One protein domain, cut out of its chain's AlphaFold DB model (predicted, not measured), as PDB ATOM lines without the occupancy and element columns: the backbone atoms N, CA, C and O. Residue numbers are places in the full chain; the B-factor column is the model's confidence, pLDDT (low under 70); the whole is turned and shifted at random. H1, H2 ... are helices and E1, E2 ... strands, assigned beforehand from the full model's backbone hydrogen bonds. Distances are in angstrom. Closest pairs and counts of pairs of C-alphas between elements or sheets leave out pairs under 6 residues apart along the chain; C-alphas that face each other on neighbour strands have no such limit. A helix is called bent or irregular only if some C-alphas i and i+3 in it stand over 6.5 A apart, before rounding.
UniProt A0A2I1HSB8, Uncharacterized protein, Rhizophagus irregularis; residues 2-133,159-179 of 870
ATOM      1  N   SER A   2      -1.075 -23.667  28.765       25.45
ATOM      2  CA  SER A   2      -0.383 -23.894  27.496       25.45
ATOM      3  C   SER A   2       0.914 -23.092  27.453       25.45
ATOM      4  O   SER A   2       0.910 -21.947  27.884       25.45
ATOM      5  N   GLU A   3       1.969 -23.725  26.938       30.75
ATOM      6  CA  GLU A   3       3.190 -23.189  26.293       30.75
ATOM      7  C   GLU A   3       4.029 -22.047  26.915       30.75
ATOM      8  O   GLU A   3       5.171 -21.888  26.496       30.75
ATOM      9  N   GLU A   4       3.588 -21.355  27.965       34.56
ATOM     10  CA  GLU A   4       4.335 -20.261  28.610       34.56
ATOM     11  C   GLU A   4       4.664 -20.573  30.085       34.56
ATOM     12  O   GLU A   4       4.000 -20.110  31.011       34.56
ATOM     13  N   GLU A   5       5.734 -21.341  30.327       35.75
ATOM     14  CA  GLU A   5       6.466 -21.306  31.608       35.75
ATOM     15  C   GLU A   5       7.852 -20.664  31.374       35.75
ATOM     16  O   GLU A   5       8.870 -21.338  31.238       35.75
ATOM     17  N   SER A   6       7.841 -19.324  31.301       41.22
ATOM     18  CA  SER A   6       8.977 -18.384  31.394       41.22
ATOM     19  C   SER A   6      10.199 -18.630  30.491       41.22
ATOM     20  O   SER A   6      11.255 -19.044  30.971       41.22
ATOM     21  N   PHE A   7      10.076 -18.262  29.213       45.03
ATOM     22  CA  PHE A   7      11.205 -17.965  28.325       45.03
ATOM     23  C   PHE A   7      10.890 -16.687  27.533       45.03
ATOM     24  O   PHE A   7      10.347 -16.758  26.433       45.03
ATOM     25  N   ASP A   8      11.206 -15.525  28.103       38.16
ATOM     26  CA  ASP A   8      10.891 -14.227  27.504       38.16
ATOM     27  C   ASP A   8      11.940 -13.850  26.440       38.16
ATOM     28  O   ASP A   8      13.076 -13.493  26.759       38.16
ATOM     29  N   GLU A   9      11.563 -13.859  25.158       47.50
ATOM     30  CA  GLU A   9      12.332 -13.160  24.118       47.50
ATOM     31  C   GLU A   9      12.066 -11.644  24.191       47.50
ATOM     32  O   GLU A   9      11.319 -11.130  23.371       47.50
ATOM     33  N   ILE A  10      12.673 -10.915  25.141       43.41
ATOM     34  CA  ILE A  10      12.958  -9.458  25.061       43.41
ATOM     35  C   ILE A  10      14.024  -9.083  26.112       43.41
ATOM     36  O   ILE A  10      13.763  -9.071  27.312       43.41
ATOM     37  N   SER A  11      15.235  -8.750  25.658       42.19
ATOM     38  CA  SER A  11      16.170  -7.745  26.221       42.19
ATOM     39  C   SER A  11      17.561  -7.910  25.589       42.19
ATOM     40  O   SER A  11      17.853  -8.927  24.963       42.19
ATOM     41  N   ALA A  12      18.432  -6.904  25.732       53.66
ATOM     42  CA  ALA A  12      19.849  -7.065  25.418       53.66
ATOM     43  C   ALA A  12      20.476  -8.032  26.439       53.66
ATOM     44  O   ALA A  12      20.594  -7.700  27.620       53.66
ATOM     45  N   GLY A  13      20.820  -9.243  25.993       59.50
ATOM     46  CA  GLY A  13      21.286 -10.305  26.883       59.50
ATOM     47  C   GLY A  13      22.602  -9.973  27.591       59.50
ATOM     48  O   GLY A  13      23.457  -9.252  27.075       59.50
ATOM     49  N   CYS A  14      22.787 -10.515  28.794       70.62
ATOM     50  CA  CYS A  14      24.018 -10.316  29.551       70.62
ATOM     51  C   CYS A  14      25.124 -11.252  29.038       70.62
ATOM     52  O   CYS A  14      25.110 -12.436  29.357       70.62
ATOM     53  N   ALA A  15      26.127 -10.714  28.337       67.00
ATOM     54  CA  ALA A  15      27.255 -11.484  27.785       67.00
ATOM     55  C   ALA A  15      28.015 -12.357  28.809       67.00
ATOM     56  O   ALA A  15      28.607 -13.368  28.444       67.00
ATOM     57  N   ILE A  16      27.976 -12.009  30.100       70.19
ATOM     58  CA  ILE A  16      28.600 -12.796  31.178       70.19
ATOM     59  C   ILE A  16      27.779 -14.058  31.510       70.19
ATOM     60  O   ILE A  16      28.349 -15.073  31.904       70.19
ATOM     61  N   HIS A  17      26.454 -13.997  31.341       78.69
ATOM     62  CA  HIS A  17      25.477 -15.002  31.787       78.69
ATOM     63  C   HIS A  17      24.717 -15.671  30.627       78.69
ATOM     64  O   HIS A  17      23.733 -16.385  30.845       78.69
ATOM     65  N   SER A  18      25.169 -15.447  29.393       81.75
ATOM     66  CA  SER A  18      24.649 -16.075  28.182       81.75
ATOM     67  C   SER A  18      25.569 -17.212  27.739       81.75
ATOM     68  O   SER A  18      26.782 -17.045  27.607       81.75
ATOM     69  N   TRP A  19      24.979 -18.379  27.505       82.94
ATOM     70  CA  TRP A  19      25.674 -19.619  27.172       82.94
ATOM     71  C   TRP A  19      25.080 -20.237  25.910       82.94
ATOM     72  O   TRP A  19      23.866 -20.242  25.715       82.94
ATOM     73  N   TYR A  20      25.940 -20.782  25.063       82.69
ATOM     74  CA  TYR A  20      25.584 -21.588  23.907       82.69
ATOM     75  C   TYR A  20      25.637 -23.063  24.311       82.69
ATOM     76  O   TYR A  20      26.716 -23.650  24.358       82.69
ATOM     77  N   LEU A  21      24.483 -23.641  24.660       83.12
ATOM     78  CA  LEU A  21      24.333 -25.017  25.145       83.12
ATOM     79  C   LEU A  21      23.570 -25.855  24.110       83.12
ATOM     80  O   LEU A  21      22.413 -25.568  23.809       83.12
ATOM     81  N   ASN A  22      24.218 -26.892  23.570       79.88
ATOM     82  CA  ASN A  22      23.700 -27.801  22.538       79.88
ATOM     83  C   ASN A  22      22.945 -27.067  21.411       79.88
ATOM     84  O   ASN A  22      21.727 -27.192  21.241       79.88
ATOM     85  N   LYS A  23      23.700 -26.244  20.676       75.88
ATOM     86  CA  LYS A  23      23.249 -25.415  19.549       75.88
ATOM     87  C   LYS A  23      22.164 -24.364  19.879       75.88
ATOM     88  O   LYS A  23      21.527 -23.843  18.966       75.88
ATOM     89  N   LYS A  24      21.960 -24.010  21.157       77.00
ATOM     90  CA  LYS A  24      20.989 -22.987  21.600       77.00
ATOM     91  C   LYS A  24      21.615 -21.916  22.482       77.00
ATOM     92  O   LYS A  24      22.311 -22.231  23.443       77.00
ATOM     93  N   ASN A  25      21.266 -20.658  22.219       80.38
ATOM     94  CA  ASN A  25      21.534 -19.549  23.129       80.38
ATOM     95  C   ASN A  25      20.565 -19.604  24.319       80.38
ATOM     96  O   ASN A  25      19.354 -19.464  24.144       80.38
ATOM     97  N   ILE A  26      21.097 -19.753  25.528       82.31
ATOM     98  CA  ILE A  26      20.367 -19.624  26.793       82.31
ATOM     99  C   ILE A  26      20.946 -18.469  27.610       82.31
ATOM    100  O   ILE A  26      22.137 -18.174  27.528       82.31
ATOM    101  N   GLN A  27      20.117 -17.814  28.415       82.56
ATOM    102  CA  GLN A  27      20.553 -16.800  29.370       82.56
ATOM    103  C   GLN A  27      20.085 -17.212  30.763       82.56
ATOM    104  O   GLN A  27      18.884 -17.307  31.010       82.56
ATOM    105  N   VAL A  28      21.023 -17.481  31.670       81.06
ATOM    106  CA  VAL A  28      20.697 -17.819  33.063       81.06
ATOM    107  C   VAL A  28      20.444 -16.547  33.885       81.06
ATOM    108  O   VAL A  28      20.855 -15.456  33.467       81.06
ATOM    109  N   PRO A  29      19.773 -16.634  35.052       77.31
ATOM    110  CA  PRO A  29      19.561 -15.472  35.907       77.31
ATOM    111  C   PRO A  29      20.889 -14.780  36.220       77.31
ATOM    112  O   PRO A  29      21.838 -15.424  36.661       77.31
ATOM    113  N   CYS A  30      20.954 -13.452  36.086       72.50
ATOM    114  CA  CYS A  30      22.194 -12.702  36.343       72.50
ATOM    115  C   CYS A  30      22.642 -12.725  37.821       72.50
ATOM    116  O   CYS A  30      23.734 -12.270  38.149       72.50
ATOM    117  N   ILE A  31      21.802 -13.260  38.713       64.94
ATOM    118  CA  ILE A  31      22.082 -13.505  40.136       64.94
ATOM    119  C   ILE A  31      22.640 -14.937  40.353       64.94
ATOM    120  O   ILE A  31      23.208 -15.233  41.400       64.94
ATOM    121  N   GLY A  32      22.519 -15.831  39.365       60.66
ATOM    122  CA  GLY A  32      22.948 -17.232  39.449       60.66
ATOM    123  C   GLY A  32      24.450 -17.463  39.258       60.66
ATOM    124  O   GLY A  32      24.964 -18.476  39.708       60.66
ATOM    125  N   GLN A  33      25.189 -16.534  38.640       58.88
ATOM    126  CA  GLN A  33      26.573 -16.782  38.204       58.88
ATOM    127  C   GLN A  33      27.641 -15.850  38.792       58.88
ATOM    128  O   GLN A  33      28.688 -15.637  38.190       58.88
ATOM    129  N   TYR A  34      27.453 -15.385  40.032       55.44
ATOM    130  CA  TYR A  34      28.590 -14.809  40.762       55.44
ATOM    131  C   TYR A  34      29.600 -15.874  41.237       55.44
ATOM    132  O   TYR A  34      30.781 -15.548  41.308       55.44
ATOM    133  N   LYS A  35      29.163 -17.120  41.537       64.19
ATOM    134  CA  LYS A  35      30.029 -18.283  41.889       64.19
ATOM    135  C   LYS A  35      29.440 -19.701  41.631       64.19
ATOM    136  O   LYS A  35      30.026 -20.664  42.105       64.19
ATOM    137  N   CYS A  36      28.293 -19.883  40.964       75.19
ATOM    138  CA  CYS A  36      27.725 -21.235  40.774       75.19
ATOM    139  C   CYS A  36      28.355 -21.969  39.578       75.19
ATOM    140  O   CYS A  36      28.329 -21.461  38.456       75.19
ATOM    141  N   GLU A  37      28.856 -23.186  39.805       73.94
ATOM    142  CA  GLU A  37      29.516 -24.025  38.790       73.94
ATOM    143  C   GLU A  37      28.549 -24.878  37.947       73.94
ATOM    144  O   GLU A  37      28.991 -25.727  37.176       73.94
ATOM    145  N   ALA A  38      27.234 -24.649  38.042       78.19
ATOM    146  CA  ALA A  38      26.213 -25.425  37.329       78.19
ATOM    147  C   ALA A  38      26.265 -25.308  35.788       78.19
ATOM    148  O   ALA A  38      25.639 -26.105  35.093       78.19
ATOM    149  N   LEU A  39      27.021 -24.359  35.233       80.81
ATOM    150  CA  LEU A  39      27.384 -24.322  33.812       80.81
ATOM    151  C   LEU A  39      28.899 -24.162  33.688       80.81
ATOM    152  O   LEU A  39      29.471 -23.225  34.245       80.81
ATOM    153  N   GLN A  40      29.525 -25.070  32.941       76.69
ATOM    154  CA  GLN A  40      30.965 -25.095  32.674       76.69
ATOM    155  C   GLN A  40      31.208 -25.146  31.163       76.69
ATOM    156  O   GLN A  40      30.308 -25.508  30.402       76.69
ATOM    157  N   SER A  41      32.405 -24.751  30.721       74.62
ATOM    158  CA  SER A  41      32.741 -24.800  29.296       74.62
ATOM    159  C   SER A  41      33.087 -26.230  28.888       74.62
ATOM    160  O   SER A  41      33.988 -26.835  29.459       74.62
ATOM    161  N   TYR A  42      32.389 -26.733  27.877       76.25
ATOM    162  CA  TYR A  42      32.630 -28.004  27.210       76.25
ATOM    163  C   TYR A  42      32.736 -27.740  25.707       76.25
ATOM    164  O   TYR A  42      31.742 -27.283  25.123       76.25
ATOM    165  N   PRO A  43      33.882 -28.035  25.064       69.56
ATOM    166  CA  PRO A  43      34.032 -27.900  23.621       69.56
ATOM    167  C   PRO A  43      32.854 -28.545  22.886       69.56
ATOM    168  O   PRO A  43      32.473 -29.677  23.179       69.56
ATOM    169  N   ASN A  44      32.256 -27.798  21.958       67.88
ATOM    170  CA  ASN A  44      31.181 -28.247  21.063       67.88
ATOM    171  C   ASN A  44      29.837 -28.611  21.748       67.88
ATOM    172  O   ASN A  44      28.852 -28.897  21.070       67.88
ATOM    173  N   LEU A  45      29.747 -28.526  23.085       75.62
ATOM    174  CA  LEU A  45      28.516 -28.766  23.853       75.62
ATOM    175  C   LEU A  45      28.019 -27.530  24.611       75.62
ATOM    176  O   LEU A  45      26.816 -27.279  24.614       75.62
ATOM    177  N   CYS A  46      28.903 -26.787  25.281       81.06
ATOM    178  CA  CYS A  46      28.542 -25.677  26.162       81.06
ATOM    179  C   CYS A  46      29.648 -24.618  26.180       81.06
ATOM    180  O   CYS A  46      30.700 -24.850  26.759       81.06
ATOM    181  N   ASN A  47      29.430 -23.446  25.590       82.25
ATOM    182  CA  ASN A  47      30.413 -22.353  25.577       82.25
ATOM    183  C   ASN A  47      29.767 -21.027  25.995       82.25
ATOM    184  O   ASN A  47      28.546 -20.891  25.942       82.25
ATOM    185  N   ARG A  48      30.553 -20.021  26.398       79.06
ATOM    186  CA  ARG A  48      30.010 -18.667  26.614       79.06
ATOM    187  C   ARG A  48      29.644 -18.010  25.282       79.06
ATOM    188  O   ARG A  48      30.390 -18.109  24.312       79.06
ATOM    189  N   ALA A  49      28.501 -17.329  25.248       74.38
ATOM    190  CA  ALA A  49      28.003 -16.644  24.061       74.38
ATOM    191  C   ALA A  49      28.553 -15.208  24.000       74.38
ATOM    192  O   ALA A  49      27.934 -14.269  24.505       74.38
ATOM    193  N   TYR A  50      29.725 -15.043  23.387       60.06
ATOM    194  CA  TYR A  50      30.341 -13.730  23.203       60.06
ATOM    195  C   TYR A  50      29.671 -12.950  22.049       60.06
ATOM    196  O   TYR A  50      29.598 -13.407  20.913       60.06
ATOM    197  N   GLU A  51      29.161 -11.762  22.381       54.97
ATOM    198  CA  GLU A  51      28.866 -10.616  21.494       54.97
ATOM    199  C   GLU A  51      27.799 -10.723  20.380       54.97
ATOM    200  O   GLU A  51      27.541  -9.717  19.722       54.97
ATOM    201  N   ASN A  52      27.073 -11.835  20.197       53.88
ATOM    202  CA  ASN A  52      25.955 -11.873  19.226       53.88
ATOM    203  C   ASN A  52      24.666 -12.535  19.755       53.88
ATOM    204  O   ASN A  52      24.149 -13.514  19.215       53.88
ATOM    205  N   ILE A  53      24.124 -11.973  20.842       60.22
ATOM    206  CA  ILE A  53      22.938 -12.487  21.546       60.22
ATOM    207  C   ILE A  53      21.640 -12.068  20.829       60.22
ATOM    208  O   ILE A  53      20.853 -11.260  21.321       60.22
ATOM    209  N   LYS A  54      21.398 -12.629  19.641       56.50
ATOM    210  CA  LYS A  54      20.070 -12.625  19.008       56.50
ATOM    211  C   LYS A  54      19.362 -13.941  19.353       56.50
ATOM    212  O   LYS A  54      19.914 -15.012  19.110       56.50
ATOM    213  N   ARG A  55      18.141 -13.844  19.903       57.94
ATOM    214  CA  ARG A  55      17.274 -14.973  20.315       57.94
ATOM    215  C   ARG A  55      17.881 -15.897  21.386       57.94
ATOM    216  O   ARG A  55      18.112 -17.081  21.143       57.94
ATOM    217  N   SER A  56      18.159 -15.367  22.580       66.38
ATOM    218  CA  SER A  56      18.501 -16.185  23.755       66.38
ATOM    219  C   SER A  56      17.272 -16.531  24.591       66.38
ATOM    220  O   SER A  56      16.521 -15.643  24.984       66.38
ATOM    221  N   GLN A  57      17.121 -17.804  24.948       71.50
ATOM    222  CA  GLN A  57      16.083 -18.276  25.861       71.50
ATOM    223  C   GLN A  57      16.444 -17.940  27.319       71.50
ATOM    224  O   GLN A  57      17.366 -18.530  27.886       71.50
ATOM    225  N   SER A  58      15.727 -16.994  27.938       77.69
ATOM    226  CA  SER A  58      15.938 -16.602  29.340       77.69
ATOM    227  C   SER A  58      15.383 -17.645  30.316       77.69
ATOM    228  O   SER A  58      14.179 -17.891  30.335       77.69
ATOM    229  N   ILE A  59      16.221 -18.222  31.173       76.81
ATOM    230  CA  ILE A  59      15.803 -19.169  32.213       76.81
ATOM    231  C   ILE A  59      15.470 -18.380  33.483       76.81
ATOM    232  O   ILE A  59      16.313 -17.642  33.991       76.81
ATOM    233  N   CYS A  60      14.256 -18.533  34.021       82.06
ATOM    234  CA  CYS A  60      13.884 -17.873  35.275       82.06
ATOM    235  C   CYS A  60      14.574 -18.513  36.495       82.06
ATOM    236  O   CYS A  60      15.026 -19.658  36.450       82.06
ATOM    237  N   CYS A  61      14.614 -17.783  37.613       77.69
ATOM    238  CA  CYS A  61      15.244 -18.218  38.862       77.69
ATOM    239  C   CYS A  61      14.813 -19.627  39.314       77.69
ATOM    240  O   CYS A  61      15.650 -20.501  39.510       77.69
ATOM    241  N   ILE A  62      13.504 -19.870  39.392       78.06
ATOM    242  CA  ILE A  62      12.944 -21.142  39.877       78.06
ATOM    243  C   ILE A  62      13.306 -22.300  38.930       78.06
ATOM    244  O   ILE A  62      13.661 -23.388  39.376       78.06
ATOM    245  N   CYS A  63      13.261 -22.069  37.614       78.88
ATOM    246  CA  CYS A  63      13.679 -23.063  36.628       78.88
ATOM    247  C   CYS A  63      15.180 -23.365  36.716       78.88
ATOM    248  O   CYS A  63      15.563 -24.523  36.570       78.88
ATOM    249  N   TYR A  64      16.016 -22.357  36.988       82.75
ATOM    250  CA  TYR A  64      17.453 -22.547  37.186       82.75
ATOM    251  C   TYR A  64      17.737 -23.469  38.380       82.75
ATOM    252  O   TYR A  64      18.509 -24.418  38.250       82.75
ATOM    253  N   GLU A  65      17.049 -23.256  39.504       82.00
ATOM    254  CA  GLU A  65      17.233 -24.049  40.726       82.00
ATOM    255  C   GLU A  65      16.688 -25.479  40.608       82.00
ATOM    256  O   GLU A  65      17.393 -26.437  40.922       82.00
ATOM    257  N   ASN A  66      15.488 -25.663  40.048       80.75
ATOM    258  CA  ASN A  66      14.894 -26.995  39.837       80.75
ATOM    259  C   ASN A  66      15.752 -27.907  38.935       80.75
ATOM    260  O   ASN A  66      15.752 -29.139  39.068       80.75
ATOM    261  N   LEU A  67      16.494 -27.298  38.007       82.44
ATOM    262  CA  LEU A  67      17.431 -27.989  37.131       82.44
ATOM    263  C   LEU A  67      18.751 -28.367  37.826       82.44
ATOM    264  O   LEU A  67      19.453 -29.219  37.302       82.44
ATOM    265  N   GLY A  68      19.080 -27.822  39.000       81.75
ATOM    266  CA  GLY A  68      20.362 -28.058  39.687       81.75
ATOM    267  C   GLY A  68      21.358 -26.895  39.590       81.75
ATOM    268  O   GLY A  68      22.549 -27.077  39.823       81.75
ATOM    269  N   GLY A  69      20.895 -25.701  39.217       85.69
ATOM    270  CA  GLY A  69      21.593 -24.456  39.529       85.69
ATOM    271  C   GLY A  69      21.331 -24.019  40.972       85.69
ATOM    272  O   GLY A  69      20.434 -24.533  41.635       85.69
ATOM    273  N   HIS A  70      22.077 -23.029  41.458       84.44
ATOM    274  CA  HIS A  70      21.826 -22.402  42.759       84.44
ATOM    275  C   HIS A  70      21.969 -20.888  42.657       84.44
ATOM    276  O   HIS A  70      22.916 -20.388  42.044       84.44
ATOM    277  N   ILE A  71      21.039 -20.145  43.258       79.38
ATOM    278  CA  ILE A  71      21.053 -18.683  43.218       79.38
ATOM    279  C   ILE A  71      21.765 -18.126  44.446       79.38
ATOM    280  O   ILE A  71      21.684 -18.638  45.558       79.38
ATOM    281  N   HIS A  72      22.482 -17.027  44.239       73.06
ATOM    282  CA  HIS A  72      23.181 -16.327  45.300       73.06
ATOM    283  C   HIS A  72      22.207 -15.558  46.221       73.06
ATOM    284  O   HIS A  72      21.692 -14.494  45.853       73.06
ATOM    285  N   HIS A  73      22.066 -15.984  47.478       66.81
ATOM    286  CA  HIS A  73      21.370 -15.216  48.516       66.81
ATOM    287  C   HIS A  73      22.326 -14.261  49.261       66.81
ATOM    288  O   HIS A  73      23.323 -14.671  49.851       66.81
ATOM    289  N   ARG A  74      22.033 -12.951  49.263       62.62
ATOM    290  CA  ARG A  74      22.795 -11.962  50.055       62.62
ATOM    291  C   ARG A  74      22.376 -12.034  51.526       62.62
ATOM    292  O   ARG A  74      21.227 -11.742  51.834       62.62
ATOM    293  N   SER A  75      23.313 -12.287  52.440       57.47
ATOM    294  CA  SER A  75      23.049 -12.422  53.887       57.47
ATOM    295  C   SER A  75      22.618 -11.137  54.623       57.47
ATOM    296  O   SER A  75      22.585 -11.136  55.848       57.47
ATOM    297  N   GLY A  76      22.349 -10.023  53.928       58.25
ATOM    298  CA  GLY A  76      21.899  -8.736  54.497       58.25
ATOM    299  C   GLY A  76      22.910  -7.974  55.375       58.25
ATOM    300  O   GLY A  76      22.834  -6.753  55.478       58.25
ATOM    301  N   VAL A  77      23.882  -8.667  55.972       62.09
ATOM    302  CA  VAL A  77      24.890  -8.114  56.884       62.09
ATOM    303  C   VAL A  77      26.076  -7.543  56.108       62.09
ATOM    304  O   VAL A  77      26.757  -8.252  55.364       62.09
ATOM    305  N   ARG A  78      26.358  -6.252  56.312       54.75
ATOM    306  CA  ARG A  78      27.495  -5.545  55.703       54.75
ATOM    307  C   ARG A  78      28.814  -6.150  56.213       54.75
ATOM    308  O   ARG A  78      29.035  -6.194  57.417       54.75
ATOM    309  N   GLY A  79      29.675  -6.611  55.305       61.47
ATOM    310  CA  GLY A  79      31.013  -7.132  55.629       61.47
ATOM    311  C   GLY A  79      31.135  -8.653  55.799       61.47
ATOM    312  O   GLY A  79      32.259  -9.145  55.845       61.47
ATOM    313  N   LYS A  80      30.037  -9.425  55.825       61.12
ATOM    314  CA  LYS A  80      30.131 -10.893  55.703       61.12
ATOM    315  C   LYS A  80      30.291 -11.294  54.235       61.12
ATOM    316  O   LYS A  80      29.585 -10.772  53.371       61.12
ATOM    317  N   SER A  81      31.203 -12.227  53.960       59.84
ATOM    318  CA  SER A  81      31.287 -12.890  52.658       59.84
ATOM    319  C   SER A  81      29.965 -13.600  52.360       59.84
ATOM    320  O   SER A  81      29.322 -14.149  53.255       59.84
ATOM    321  N   ALA A  82      29.528 -13.547  51.104       60.91
ATOM    322  CA  ALA A  82      28.282 -14.187  50.723       60.91
ATOM    323  C   ALA A  82      28.430 -15.710  50.703       60.91
ATOM    324  O   ALA A  82      29.429 -16.245  50.213       60.91
ATOM    325  N   ILE A  83      27.404 -16.380  51.218       65.81
ATOM    326  CA  ILE A  83      27.292 -17.831  51.211       65.81
ATOM    327  C   ILE A  83      26.939 -18.283  49.785       65.81
ATOM    328  O   ILE A  83      26.134 -17.652  49.099       65.81
ATOM    329  N   THR A  84      27.606 -19.334  49.315       71.69
ATOM    330  CA  THR A  84      27.525 -19.846  47.939       71.69
ATOM    331  C   THR A  84      27.397 -21.368  47.918       71.69
ATOM    332  O   THR A  84      27.835 -22.035  48.856       71.69
ATOM    333  N   CYS A  85      26.893 -21.936  46.819       75.12
ATOM    334  CA  CYS A  85      26.725 -23.387  46.680       75.12
ATOM    335  C   CYS A  85      28.029 -24.192  46.828       75.12
ATOM    336  O   CYS A  85      27.978 -25.336  47.268       75.12
ATOM    337  N   ILE A  86      29.188 -23.593  46.522       74.12
ATOM    338  CA  ILE A  86      30.513 -24.188  46.757       74.12
ATOM    339  C   ILE A  86      30.794 -24.269  48.267       74.12
ATOM    340  O   ILE A  86      31.136 -25.329  48.781       74.12
ATOM    341  N   THR A  87      30.605 -23.166  48.998       75.00
ATOM    342  CA  THR A  87      30.826 -23.112  50.458       75.00
ATOM    343  C   THR A  87      29.813 -23.930  51.263       75.00
ATOM    344  O   THR A  87      30.135 -24.371  52.358       75.00
ATOM    345  N   GLU A  88      28.609 -24.144  50.727       77.94
ATOM    346  CA  GLU A  88      27.563 -24.996  51.318       77.94
ATOM    347  C   GLU A  88      27.593 -26.443  50.798       77.94
ATOM    348  O   GLU A  88      26.746 -27.242  51.188       77.94
ATOM    349  N   LYS A  89      28.542 -26.786  49.913       80.56
ATOM    350  CA  LYS A  89      28.666 -28.107  49.273       80.56
ATOM    351  C   LYS A  89      27.384 -28.631  48.594       80.56
ATOM    352  O   LYS A  89      27.190 -29.838  48.474       80.56
ATOM    353  N   LEU A  90      26.512 -27.757  48.084       79.69
ATOM    354  CA  LEU A  90      25.196 -28.167  47.553       79.69
ATOM    355  C   LEU A  90      25.279 -29.142  46.357       79.69
ATOM    356  O   LEU A  90      24.349 -29.914  46.124       79.69
ATOM    357  N   HIS A  91      26.417 -29.145  45.654       82.75
ATOM    358  CA  HIS A  91      26.722 -30.026  44.523       82.75
ATOM    359  C   HIS A  91      27.290 -31.414  44.913       82.75
ATOM    360  O   HIS A  91      27.503 -32.242  44.031       82.75
ATOM    361  N   GLU A  92      27.526 -31.717  46.200       79.88
ATOM    362  CA  GLU A  92      28.190 -32.966  46.655       79.88
ATOM    363  C   GLU A  92      27.405 -34.250  46.288       79.88
ATOM    364  O   GLU A  92      27.977 -35.335  46.246       79.88
ATOM    365  N   GLY A  93      26.115 -34.130  45.941       80.38
ATOM    366  CA  GLY A  93      25.272 -35.228  45.441       80.38
ATOM    367  C   GLY A  93      24.904 -35.165  43.950       80.38
ATOM    368  O   GLY A  93      24.048 -35.936  43.514       80.38
ATOM    369  N   ASP A  94      25.468 -34.245  43.161       84.50
ATOM    370  CA  ASP A  94      25.012 -34.004  41.780       84.50
ATOM    371  C   ASP A  94      25.355 -35.136  40.807       84.50
ATOM    372  O   ASP A  94      24.575 -35.399  39.892       84.50
ATOM    373  N   ILE A  95      26.467 -35.849  41.025       81.31
ATOM    374  CA  ILE A  95      26.840 -37.026  40.222       81.31
ATOM    375  C   ILE A  95      25.802 -38.139  40.417       81.31
ATOM    376  O   ILE A  95      25.267 -38.655  39.436       81.31
ATOM    377  N   THR A  96      25.446 -38.452  41.668       84.44
ATOM    378  CA  THR A  96      24.422 -39.454  42.004       84.44
ATOM    379  C   THR A  96      23.070 -39.084  41.400       84.44
ATOM    380  O   THR A  96      22.503 -39.872  40.648       84.44
ATOM    381  N   LYS A  97      22.598 -37.847  41.618       84.06
ATOM    382  CA  LYS A  97      21.339 -37.342  41.035       84.06
ATOM    383  C   LYS A  97      21.359 -37.341  39.502       84.06
ATOM    384  O   LYS A  97      20.318 -37.516  38.871       84.06
ATOM    385  N   GLY A  98      22.525 -37.117  38.890       84.12
ATOM    386  CA  GLY A  98      22.719 -37.173  37.441       84.12
ATOM    387  C   GLY A  98      22.572 -38.594  36.901       84.12
ATOM    388  O   GLY A  98      21.850 -38.805  35.927       84.12
ATOM    389  N   LEU A  99      23.189 -39.573  37.569       83.50
ATOM    390  CA  LEU A  99      23.064 -40.996  37.243       83.50
ATOM    391  C   LEU A  99      21.637 -41.517  37.473       83.50
ATOM    392  O   LEU A  99      21.094 -42.172  36.588       83.50
ATOM    393  N   GLU A 100      20.994 -41.169  38.591       84.12
ATOM    394  CA  GLU A 100      19.579 -41.477  38.862       84.12
ATOM    395  C   GLU A 100      18.664 -40.932  37.756       84.12
ATOM    396  O   GLU A 100      17.800 -41.639  37.234       84.12
ATOM    397  N   PHE A 101      18.879 -39.679  37.348       81.94
ATOM    398  CA  PHE A 101      18.101 -39.043  36.290       81.94
ATOM    399  C   PHE A 101      18.316 -39.717  34.921       81.94
ATOM    400  O   PHE A 101      17.348 -39.908  34.183       81.94
ATOM    401  N   ILE A 102      19.545 -40.137  34.594       83.81
ATOM    402  CA  ILE A 102      19.844 -40.915  33.377       83.81
ATOM    403  C   ILE A 102      19.229 -42.326  33.448       83.81
ATOM    404  O   ILE A 102      18.669 -42.793  32.457       83.81
ATOM    405  N   GLY A 103      19.252 -42.986  34.608       83.00
ATOM    406  CA  GLY A 103      18.589 -44.277  34.818       83.00
ATOM    407  C   GLY A 103      17.081 -44.191  34.570       83.00
ATOM    408  O   GLY A 103      16.527 -44.946  33.770       83.00
ATOM    409  N   ASN A 104      16.424 -43.190  35.158       78.75
ATOM    410  CA  ASN A 104      15.003 -42.925  34.930       78.75
ATOM    411  C   ASN A 104      14.696 -42.527  33.473       78.75
ATOM    412  O   ASN A 104      13.633 -42.867  32.946       78.75
ATOM    413  N   LEU A 105      15.620 -41.841  32.793       81.94
ATOM    414  CA  LEU A 105      15.508 -41.536  31.366       81.94
ATOM    415  C   LEU A 105      15.521 -42.815  30.510       81.94
ATOM    416  O   LEU A 105      14.695 -42.941  29.608       81.94
ATOM    417  N   LEU A 106      16.396 -43.783  30.811       83.38
ATOM    418  CA  LEU A 106      16.431 -45.080  30.122       83.38
ATOM    419  C   LEU A 106      15.139 -45.886  30.340       83.38
ATOM    420  O   LEU A 106      14.608 -46.447  29.380       83.38
ATOM    421  N   ILE A 107      14.581 -45.875  31.558       81.12
ATOM    422  CA  ILE A 107      13.275 -46.495  31.857       81.12
ATOM    423  C   ILE A 107      12.167 -45.866  30.995       81.12
ATOM    424  O   ILE A 107      11.390 -46.587  30.368       81.12
ATOM    425  N   LYS A 108      12.124 -44.530  30.885       74.12
ATOM    426  CA  LYS A 108      11.158 -43.833  30.014       74.12
ATOM    427  C   LYS A 108      11.361 -44.166  28.534       74.12
ATOM    428  O   LYS A 108      10.384 -44.407  27.830       74.12
ATOM    429  N   ILE A 109      12.604 -44.254  28.054       78.56
ATOM    430  CA  ILE A 109      12.911 -44.638  26.663       78.56
ATOM    431  C   ILE A 109      12.426 -46.065  26.356       78.56
ATOM    432  O   ILE A 109      11.857 -46.301  25.286       78.56
ATOM    433  N   ALA A 110      12.557 -47.005  27.298       78.94
ATOM    434  CA  ALA A 110      12.027 -48.362  27.144       78.94
ATOM    435  C   ALA A 110      10.495 -48.391  26.948       78.94
ATOM    436  O   ALA A 110       9.986 -49.261  26.236       78.94
ATOM    437  N   GLN A 111       9.770 -47.407  27.493       75.94
ATOM    438  CA  GLN A 111       8.314 -47.248  27.371       75.94
ATOM    439  C   GLN A 111       7.858 -46.525  26.082       75.94
ATOM    440  O   GLN A 111       6.674 -46.558  25.756       75.94
ATOM    441  N   MET A 112       8.758 -45.892  25.315       72.44
ATOM    442  CA  MET A 112       8.403 -45.162  24.079       72.44
ATOM    443  C   MET A 112       7.969 -46.095  22.925       72.44
ATOM    444  O   MET A 112       8.203 -47.297  22.958       72.44
ATOM    445  N   GLY A 113       7.372 -45.557  21.854       68.06
ATOM    446  CA  GLY A 113       6.895 -46.368  20.716       68.06
ATOM    447  C   GLY A 113       7.946 -46.770  19.663       68.06
ATOM    448  O   GLY A 113       7.705 -47.692  18.889       68.06
ATOM    449  N   ASN A 114       9.102 -46.098  19.590       75.31
ATOM    450  CA  ASN A 114      10.061 -46.286  18.489       75.31
ATOM    451  C   ASN A 114      11.098 -47.387  18.795       75.31
ATOM    452  O   ASN A 114      12.068 -47.160  19.520       75.31
ATOM    453  N   ASN A 115      10.906 -48.574  18.214       78.69
ATOM    454  CA  ASN A 115      11.757 -49.746  18.452       78.69
ATOM    455  C   ASN A 115      13.180 -49.631  17.873       78.69
ATOM    456  O   ASN A 115      14.105 -50.228  18.421       78.69
ATOM    457  N   GLU A 116      13.382 -48.863  16.803       74.75
ATOM    458  CA  GLU A 116      14.697 -48.712  16.166       74.75
ATOM    459  C   GLU A 116      15.620 -47.816  17.006       74.75
ATOM    460  O   GLU A 116      16.769 -48.173  17.278       74.75
ATOM    461  N   ILE A 117      15.074 -46.721  17.549       73.50
ATOM    462  CA  ILE A 117      15.767 -45.878  18.532       73.50
ATOM    463  C   ILE A 117      16.100 -46.681  19.800       73.50
ATOM    464  O   ILE A 117      17.237 -46.618  20.267       73.50
ATOM    465  N   LYS A 118      15.161 -47.487  20.327       80.94
ATOM    466  CA  LYS A 118      15.431 -48.367  21.483       80.94
ATOM    467  C   LYS A 118      16.596 -49.317  21.225       80.94
ATOM    468  O   LYS A 118      17.472 -49.432  22.077       80.94
ATOM    469  N   LYS A 119      16.617 -49.983  20.065       80.25
ATOM    470  CA  LYS A 119      17.678 -50.929  19.695       80.25
ATOM    471  C   LYS A 119      19.043 -50.240  19.650       80.25
ATOM    472  O   LYS A 119      19.990 -50.739  20.251       80.25
ATOM    473  N   ASN A 120      19.128 -49.074  19.010       77.75
ATOM    474  CA  ASN A 120      20.377 -48.320  18.894       77.75
ATOM    475  C   ASN A 120      20.878 -47.805  20.254       77.75
ATOM    476  O   ASN A 120      22.067 -47.917  20.548       77.75
ATOM    477  N   ILE A 121      19.978 -47.298  21.105       82.88
ATOM    478  CA  ILE A 121      20.323 -46.855  22.463       82.88
ATOM    479  C   ILE A 121      20.764 -48.042  23.323       82.88
ATOM    480  O   ILE A 121      21.800 -47.947  23.968       82.88
ATOM    481  N   LEU A 122      20.060 -49.178  23.283       82.94
ATOM    482  CA  LEU A 122      20.430 -50.372  24.049       82.94
ATOM    483  C   LEU A 122      21.826 -50.887  23.670       82.94
ATOM    484  O   LEU A 122      22.625 -51.166  24.559       82.94
ATOM    485  N   VAL A 123      22.142 -50.961  22.370       78.75
ATOM    486  CA  VAL A 123      23.478 -51.356  21.890       78.75
ATOM    487  C   VAL A 123      24.548 -50.387  22.396       78.75
ATOM    488  O   VAL A 123      25.541 -50.830  22.965       78.75
ATOM    489  N   LYS A 124      24.338 -49.069  22.269       79.81
ATOM    490  CA  LYS A 124      25.324 -48.067  22.708       79.81
ATOM    491  C   LYS A 124      25.483 -48.005  24.228       79.81
ATOM    492  O   LYS A 124      26.603 -47.894  24.715       79.81
ATOM    493  N   THR A 125      24.401 -48.139  24.991       82.94
ATOM    494  CA  THR A 125      24.460 -48.250  26.455       82.94
ATOM    495  C   THR A 125      25.185 -49.528  26.879       82.94
ATOM    496  O   THR A 125      26.017 -49.469  27.779       82.94
ATOM    497  N   PHE A 126      24.941 -50.661  26.213       79.38
ATOM    498  CA  PHE A 126      25.663 -51.902  26.493       79.38
ATOM    499  C   PHE A 126      27.157 -51.786  26.168       79.38
ATOM    500  O   PHE A 126      27.967 -52.167  27.001       79.38
ATOM    501  N   GLU A 127      27.544 -51.207  25.025       78.25
ATOM    502  CA  GLU A 127      28.955 -50.945  24.689       78.25
ATOM    503  C   GLU A 127      29.676 -50.124  25.774       78.25
ATOM    504  O   GLU A 127      30.798 -50.462  26.146       78.25
ATOM    505  N   ILE A 128      29.023 -49.081  26.303       78.75
ATOM    506  CA  ILE A 128      29.573 -48.194  27.344       78.75
ATOM    507  C   ILE A 128      29.679 -48.899  28.704       78.75
ATOM    508  O   ILE A 128      30.649 -48.683  29.425       78.75
ATOM    509  N   LEU A 129      28.695 -49.728  29.068       79.81
ATOM    510  CA  LEU A 129      28.658 -50.412  30.366       79.81
ATOM    511  C   LEU A 129      29.381 -51.770  30.364       79.81
ATOM    512  O   LEU A 129      29.686 -52.278  31.438       79.81
ATOM    513  N   ARG A 130      29.702 -52.350  29.196       72.31
ATOM    514  CA  ARG A 130      30.401 -53.645  29.063       72.31
ATOM    515  C   ARG A 130      31.674 -53.761  29.919       72.31
ATOM    516  O   ARG A 130      31.859 -54.832  30.495       72.31
ATOM    517  N   PRO A 131      32.539 -52.727  30.037       75.38
ATOM    518  CA  PRO A 131      33.732 -52.810  30.878       75.38
ATOM    519  C   PRO A 131      33.413 -53.088  32.353       75.38
ATOM    520  O   PRO A 131      34.148 -53.827  32.988       75.38
ATOM    521  N   LEU A 132      32.272 -52.611  32.872       68.56
ATOM    522  CA  LEU A 132      31.850 -52.830  34.267       68.56
ATOM    523  C   LEU A 132      31.546 -54.301  34.604       68.56
ATOM    524  O   LEU A 132      31.403 -54.638  35.774       68.56
ATOM    525  N   ALA A 133      31.390 -55.162  33.593       63.72
ATOM    526  CA  ALA A 133      31.160 -56.596  33.766       63.72
ATOM    527  C   ALA A 133      32.456 -57.430  33.701       63.72
ATOM    528  O   ALA A 133      32.401 -58.652  33.822       63.72
ATOM    529  N   ILE A 159      32.883 -34.012  20.813       56.31
ATOM    530  CA  ILE A 159      32.731 -33.482  22.175       56.31
ATOM    531  C   ILE A 159      33.745 -34.203  23.070       56.31
ATOM    532  O   ILE A 159      33.693 -35.424  23.206       56.31
ATOM    533  N   ILE A 160      34.672 -33.450  23.663       55.75
ATOM    534  CA  ILE A 160      35.650 -33.953  24.637       55.75
ATOM    535  C   ILE A 160      35.175 -33.521  26.028       55.75
ATOM    536  O   ILE A 160      34.846 -32.352  26.234       55.75
ATOM    537  N   LEU A 161      35.090 -34.471  26.963       57.69
ATOM    538  CA  LEU A 161      34.701 -34.226  28.351       57.69
ATOM    539  C   LEU A 161      35.823 -34.664  29.290       57.69
ATOM    540  O   LEU A 161      35.952 -35.846  29.594       57.69
ATOM    541  N   ASP A 162      36.567 -33.691  29.810       57.28
ATOM    542  CA  ASP A 162      37.602 -33.927  30.826       57.28
ATOM    543  C   ASP A 162      37.006 -34.039  32.250       57.28
ATOM    544  O   ASP A 162      37.709 -34.337  33.215       57.28
ATOM    545  N   LYS A 163      35.700 -33.761  32.395       67.56
ATOM    546  CA  LYS A 163      34.913 -33.779  33.640       67.56
ATOM    547  C   LYS A 163      33.460 -34.211  33.355       67.56
ATOM    548  O   LYS A 163      32.993 -34.030  32.230       67.56
ATOM    549  N   PRO A 164      32.723 -34.767  34.338       74.31
ATOM    550  CA  PRO A 164      31.318 -35.132  34.155       74.31
ATOM    551  C   PRO A 164      30.416 -33.888  33.996       74.31
ATOM    552  O   PRO A 164      30.610 -32.904  34.717       74.31
ATOM    553  N   PRO A 165      29.394 -33.917  33.114       80.75
ATOM    554  CA  PRO A 165      28.427 -32.828  32.988       80.75
ATOM    555  C   PRO A 165      27.725 -32.516  34.309       80.75
ATOM    556  O   PRO A 165      27.413 -33.410  35.093       80.75
ATOM    557  N   THR A 166      27.403 -31.242  34.521       85.00
ATOM    558  CA  THR A 166      26.658 -30.806  35.706       85.00
ATOM    559  C   THR A 166      25.224 -31.340  35.682       85.00
ATOM    560  O   THR A 166      24.635 -31.526  34.610       85.00
ATOM    561  N   LEU A 167      24.611 -31.508  36.859       84.56
ATOM    562  CA  LEU A 167      23.205 -31.914  36.974       84.56
ATOM    563  C   LEU A 167      22.273 -30.986  36.175       84.56
ATOM    564  O   LEU A 167      21.353 -31.459  35.508       84.56
ATOM    565  N   PHE A 168      22.575 -29.684  36.175       86.44
ATOM    566  CA  PHE A 168      21.895 -28.672  35.370       86.44
ATOM    567  C   PHE A 168      21.976 -28.946  33.868       86.44
ATOM    568  O   PHE A 168      20.944 -28.930  33.197       86.44
ATOM    569  N   MET A 169      23.163 -29.241  33.331       83.44
ATOM    570  CA  MET A 169      23.314 -29.568  31.912       83.44
ATOM    571  C   MET A 169      22.563 -30.854  31.554       83.44
ATOM    572  O   MET A 169      21.814 -30.858  30.578       83.44
ATOM    573  N   ILE A 170      22.690 -31.912  32.364       83.38
ATOM    574  CA  ILE A 170      21.989 -33.190  32.148       83.38
ATOM    575  C   ILE A 170      20.471 -32.964  32.132       83.38
ATOM    576  O   ILE A 170      19.801 -33.284  31.146       83.38
ATOM    577  N   LYS A 171      19.916 -32.359  33.188       83.50
ATOM    578  CA  LYS A 171      18.474 -32.111  33.285       83.50
ATOM    579  C   LYS A 171      17.978 -31.170  32.190       83.50
ATOM    580  O   LYS A 171      16.922 -31.437  31.630       83.50
ATOM    581  N   PHE A 172      18.711 -30.107  31.841       83.56
ATOM    582  CA  PHE A 172      18.281 -29.155  30.808       83.56
ATOM    583  C   PHE A 172      18.225 -29.793  29.414       83.56
ATOM    584  O   PHE A 172      17.256 -29.581  28.681       83.56
ATOM    585  N   LEU A 173      19.219 -30.612  29.052       80.00
ATOM    586  CA  LEU A 173      19.266 -31.295  27.754       80.00
ATOM    587  C   LEU A 173      18.067 -32.235  27.550       80.00
ATOM    588  O   LEU A 173      17.515 -32.292  26.449       80.00
ATOM    589  N   PHE A 174      17.625 -32.914  28.612       77.38
ATOM    590  CA  PHE A 174      16.555 -33.914  28.555       77.38
ATOM    591  C   PHE A 174      15.226 -33.473  29.201       77.38
ATOM    592  O   PHE A 174      14.288 -34.268  29.247       77.38
ATOM    593  N   ILE A 175      15.075 -32.210  29.633       71.38
ATOM    594  CA  ILE A 175      13.871 -31.704  30.336       71.38
ATOM    595  C   ILE A 175      12.570 -31.969  29.560       71.38
ATOM    596  O   ILE A 175      11.526 -32.251  30.149       71.38
ATOM    597  N   LYS A 176      12.633 -31.951  28.220       62.97
ATOM    598  CA  LYS A 176      11.490 -32.245  27.340       62.97
ATOM    599  C   LYS A 176      10.910 -33.656  27.525       62.97
ATOM    600  O   LYS A 176       9.768 -33.866  27.138       62.97
ATOM    601  N   ILE A 177      11.665 -34.584  28.113       60.53
ATOM    602  CA  ILE A 177      11.293 -35.993  28.323       60.53
ATOM    603  C   ILE A 177      10.714 -36.214  29.747       60.53
ATOM    604  O   ILE A 177      10.214 -37.291  30.061       60.53
ATOM    605  N   TYR A 178      10.736 -35.201  30.630       55.56
ATOM    606  CA  TYR A 178      10.545 -35.390  32.079       55.56
ATOM    607  C   TYR A 178       9.440 -34.526  32.738       55.56
ATOM    608  O   TYR A 178       9.603 -34.039  33.853       55.56
ATOM    609  N   LYS A 179       8.286 -34.323  32.089       55.56
ATOM    610  CA  LYS A 179       7.170 -33.547  32.679       55.56
ATOM    611  C   LYS A 179       6.393 -34.326  33.767       55.56
ATOM    612  O   LYS A 179       5.416 -34.998  33.472       55.56
TER     613      LYS A 179
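AT A GLANCE: This is residues 2 to 133 and 159 to 179 of the 870 residues of an uncharacterized protein of Rhizophagus irregularis (UniProt A0A2I1HSB8). In this elongated domain H4 lies near the middle of the whole, with H2 side by side with it, and a small three-stranded sheet, E2, E1 and E3, with long loops before and after E3, lies off to one side of the long axis, which runs from the loop tip at residues 76 to 81 to H3. At the far end H3 folds back from H2 to make a V with it, and its residues 126 to 133 stick out, as does the tip of a long loop, residues 76 to 81. The printed part has 153 residues with three named strands and then four named helices, in the order E1 E2 E3 H1 H2 H3 H4; the sheet, in the order E2 - E1 - E3, is antiparallel. The class is mostly helix, though under half of the printed residues are in named elements. The whole is only just compact, close to loose, with a radius of gyration of the C-alphas of 17.8 A and spans of 57 by 34 by 32 A.

HOW THE PARTS SIT: E1, residues 18 to 21, is the inner strand. It forms an antiparallel hairpin with E2, residues 24 to 27, at 148 degrees, where N 19 and O 26 are 2.8 A apart, within hydrogen-bond range. On its other side is E3, residues 46 to 48, antiparallel at 157 degrees, with N 20 and O 47 at 2.8 A. Residues 26 to 27 of E2 also pair, parallel, with residues 57 to 58. H4, residues 167 to 177, is not on the sheet, only just, with 4 pairs of C-alphas within 10 A. H4 touches H2, residues 94 to 111, at a shallow tilt of 17 degrees, the same way; their closest C-alphas, of Leu 167 and Gly 98, are 5.3 A apart. H1, residues 61 to 66, is close to H4 but not clearly touching, about perpendicular at 87 degrees; the closest C-alphas, of Tyr 64 and Phe 168, are 7.8 A apart. H3, residues 115 to 133, is close to H2 but not clearly touching, at a steep tilt of 40 degrees, opposite ways; the closest C-alphas, of Ala 110 and Lys 118, are 6.6 A apart. H3 is apart from the three strands and from H1. Every O i to N i+4 pair is within hydrogen-bond range in H1 and H2, against 12 of 15 in H3 and 5 of 7 in H4.

IN THESE COORDINATES: E1 begins at C-alpha 18, (24.649, -16.075, 28.182), and is 9.4 A long; E2 is 9.9 A, E3 7.2 A and H1 8.8 A. H2 runs 25.7 A from C-alpha 94 at (25.012, -34.004, 41.780). H3, 25.6 A, has a kink of 37 degrees near residue 127 and is irregular, with C-alphas 128 and 131 7.1 A apart. H4, 15.3 A, is irregular too, with C-alphas 173 and 176 7.8 A apart, and ends at C-alpha 177, (11.293, -35.993, 28.323).

THE WHOLE: The two C-alphas farthest apart, of Arg 78 and Glu 116, are 59.9 A apart. Residues 134 to 158 are not printed, and C-alphas 133 and 159 are 25.9 A apart across the cut. The links E2 to E3, E3 to H1 and H1 to H2 are long; E1 to E2 and H2 to H3 are tight. The mean pLDDT of the printed part is 71.8, and 50 residues are under 70, among them 2 to 13, 73 to 83 and 159 to 163.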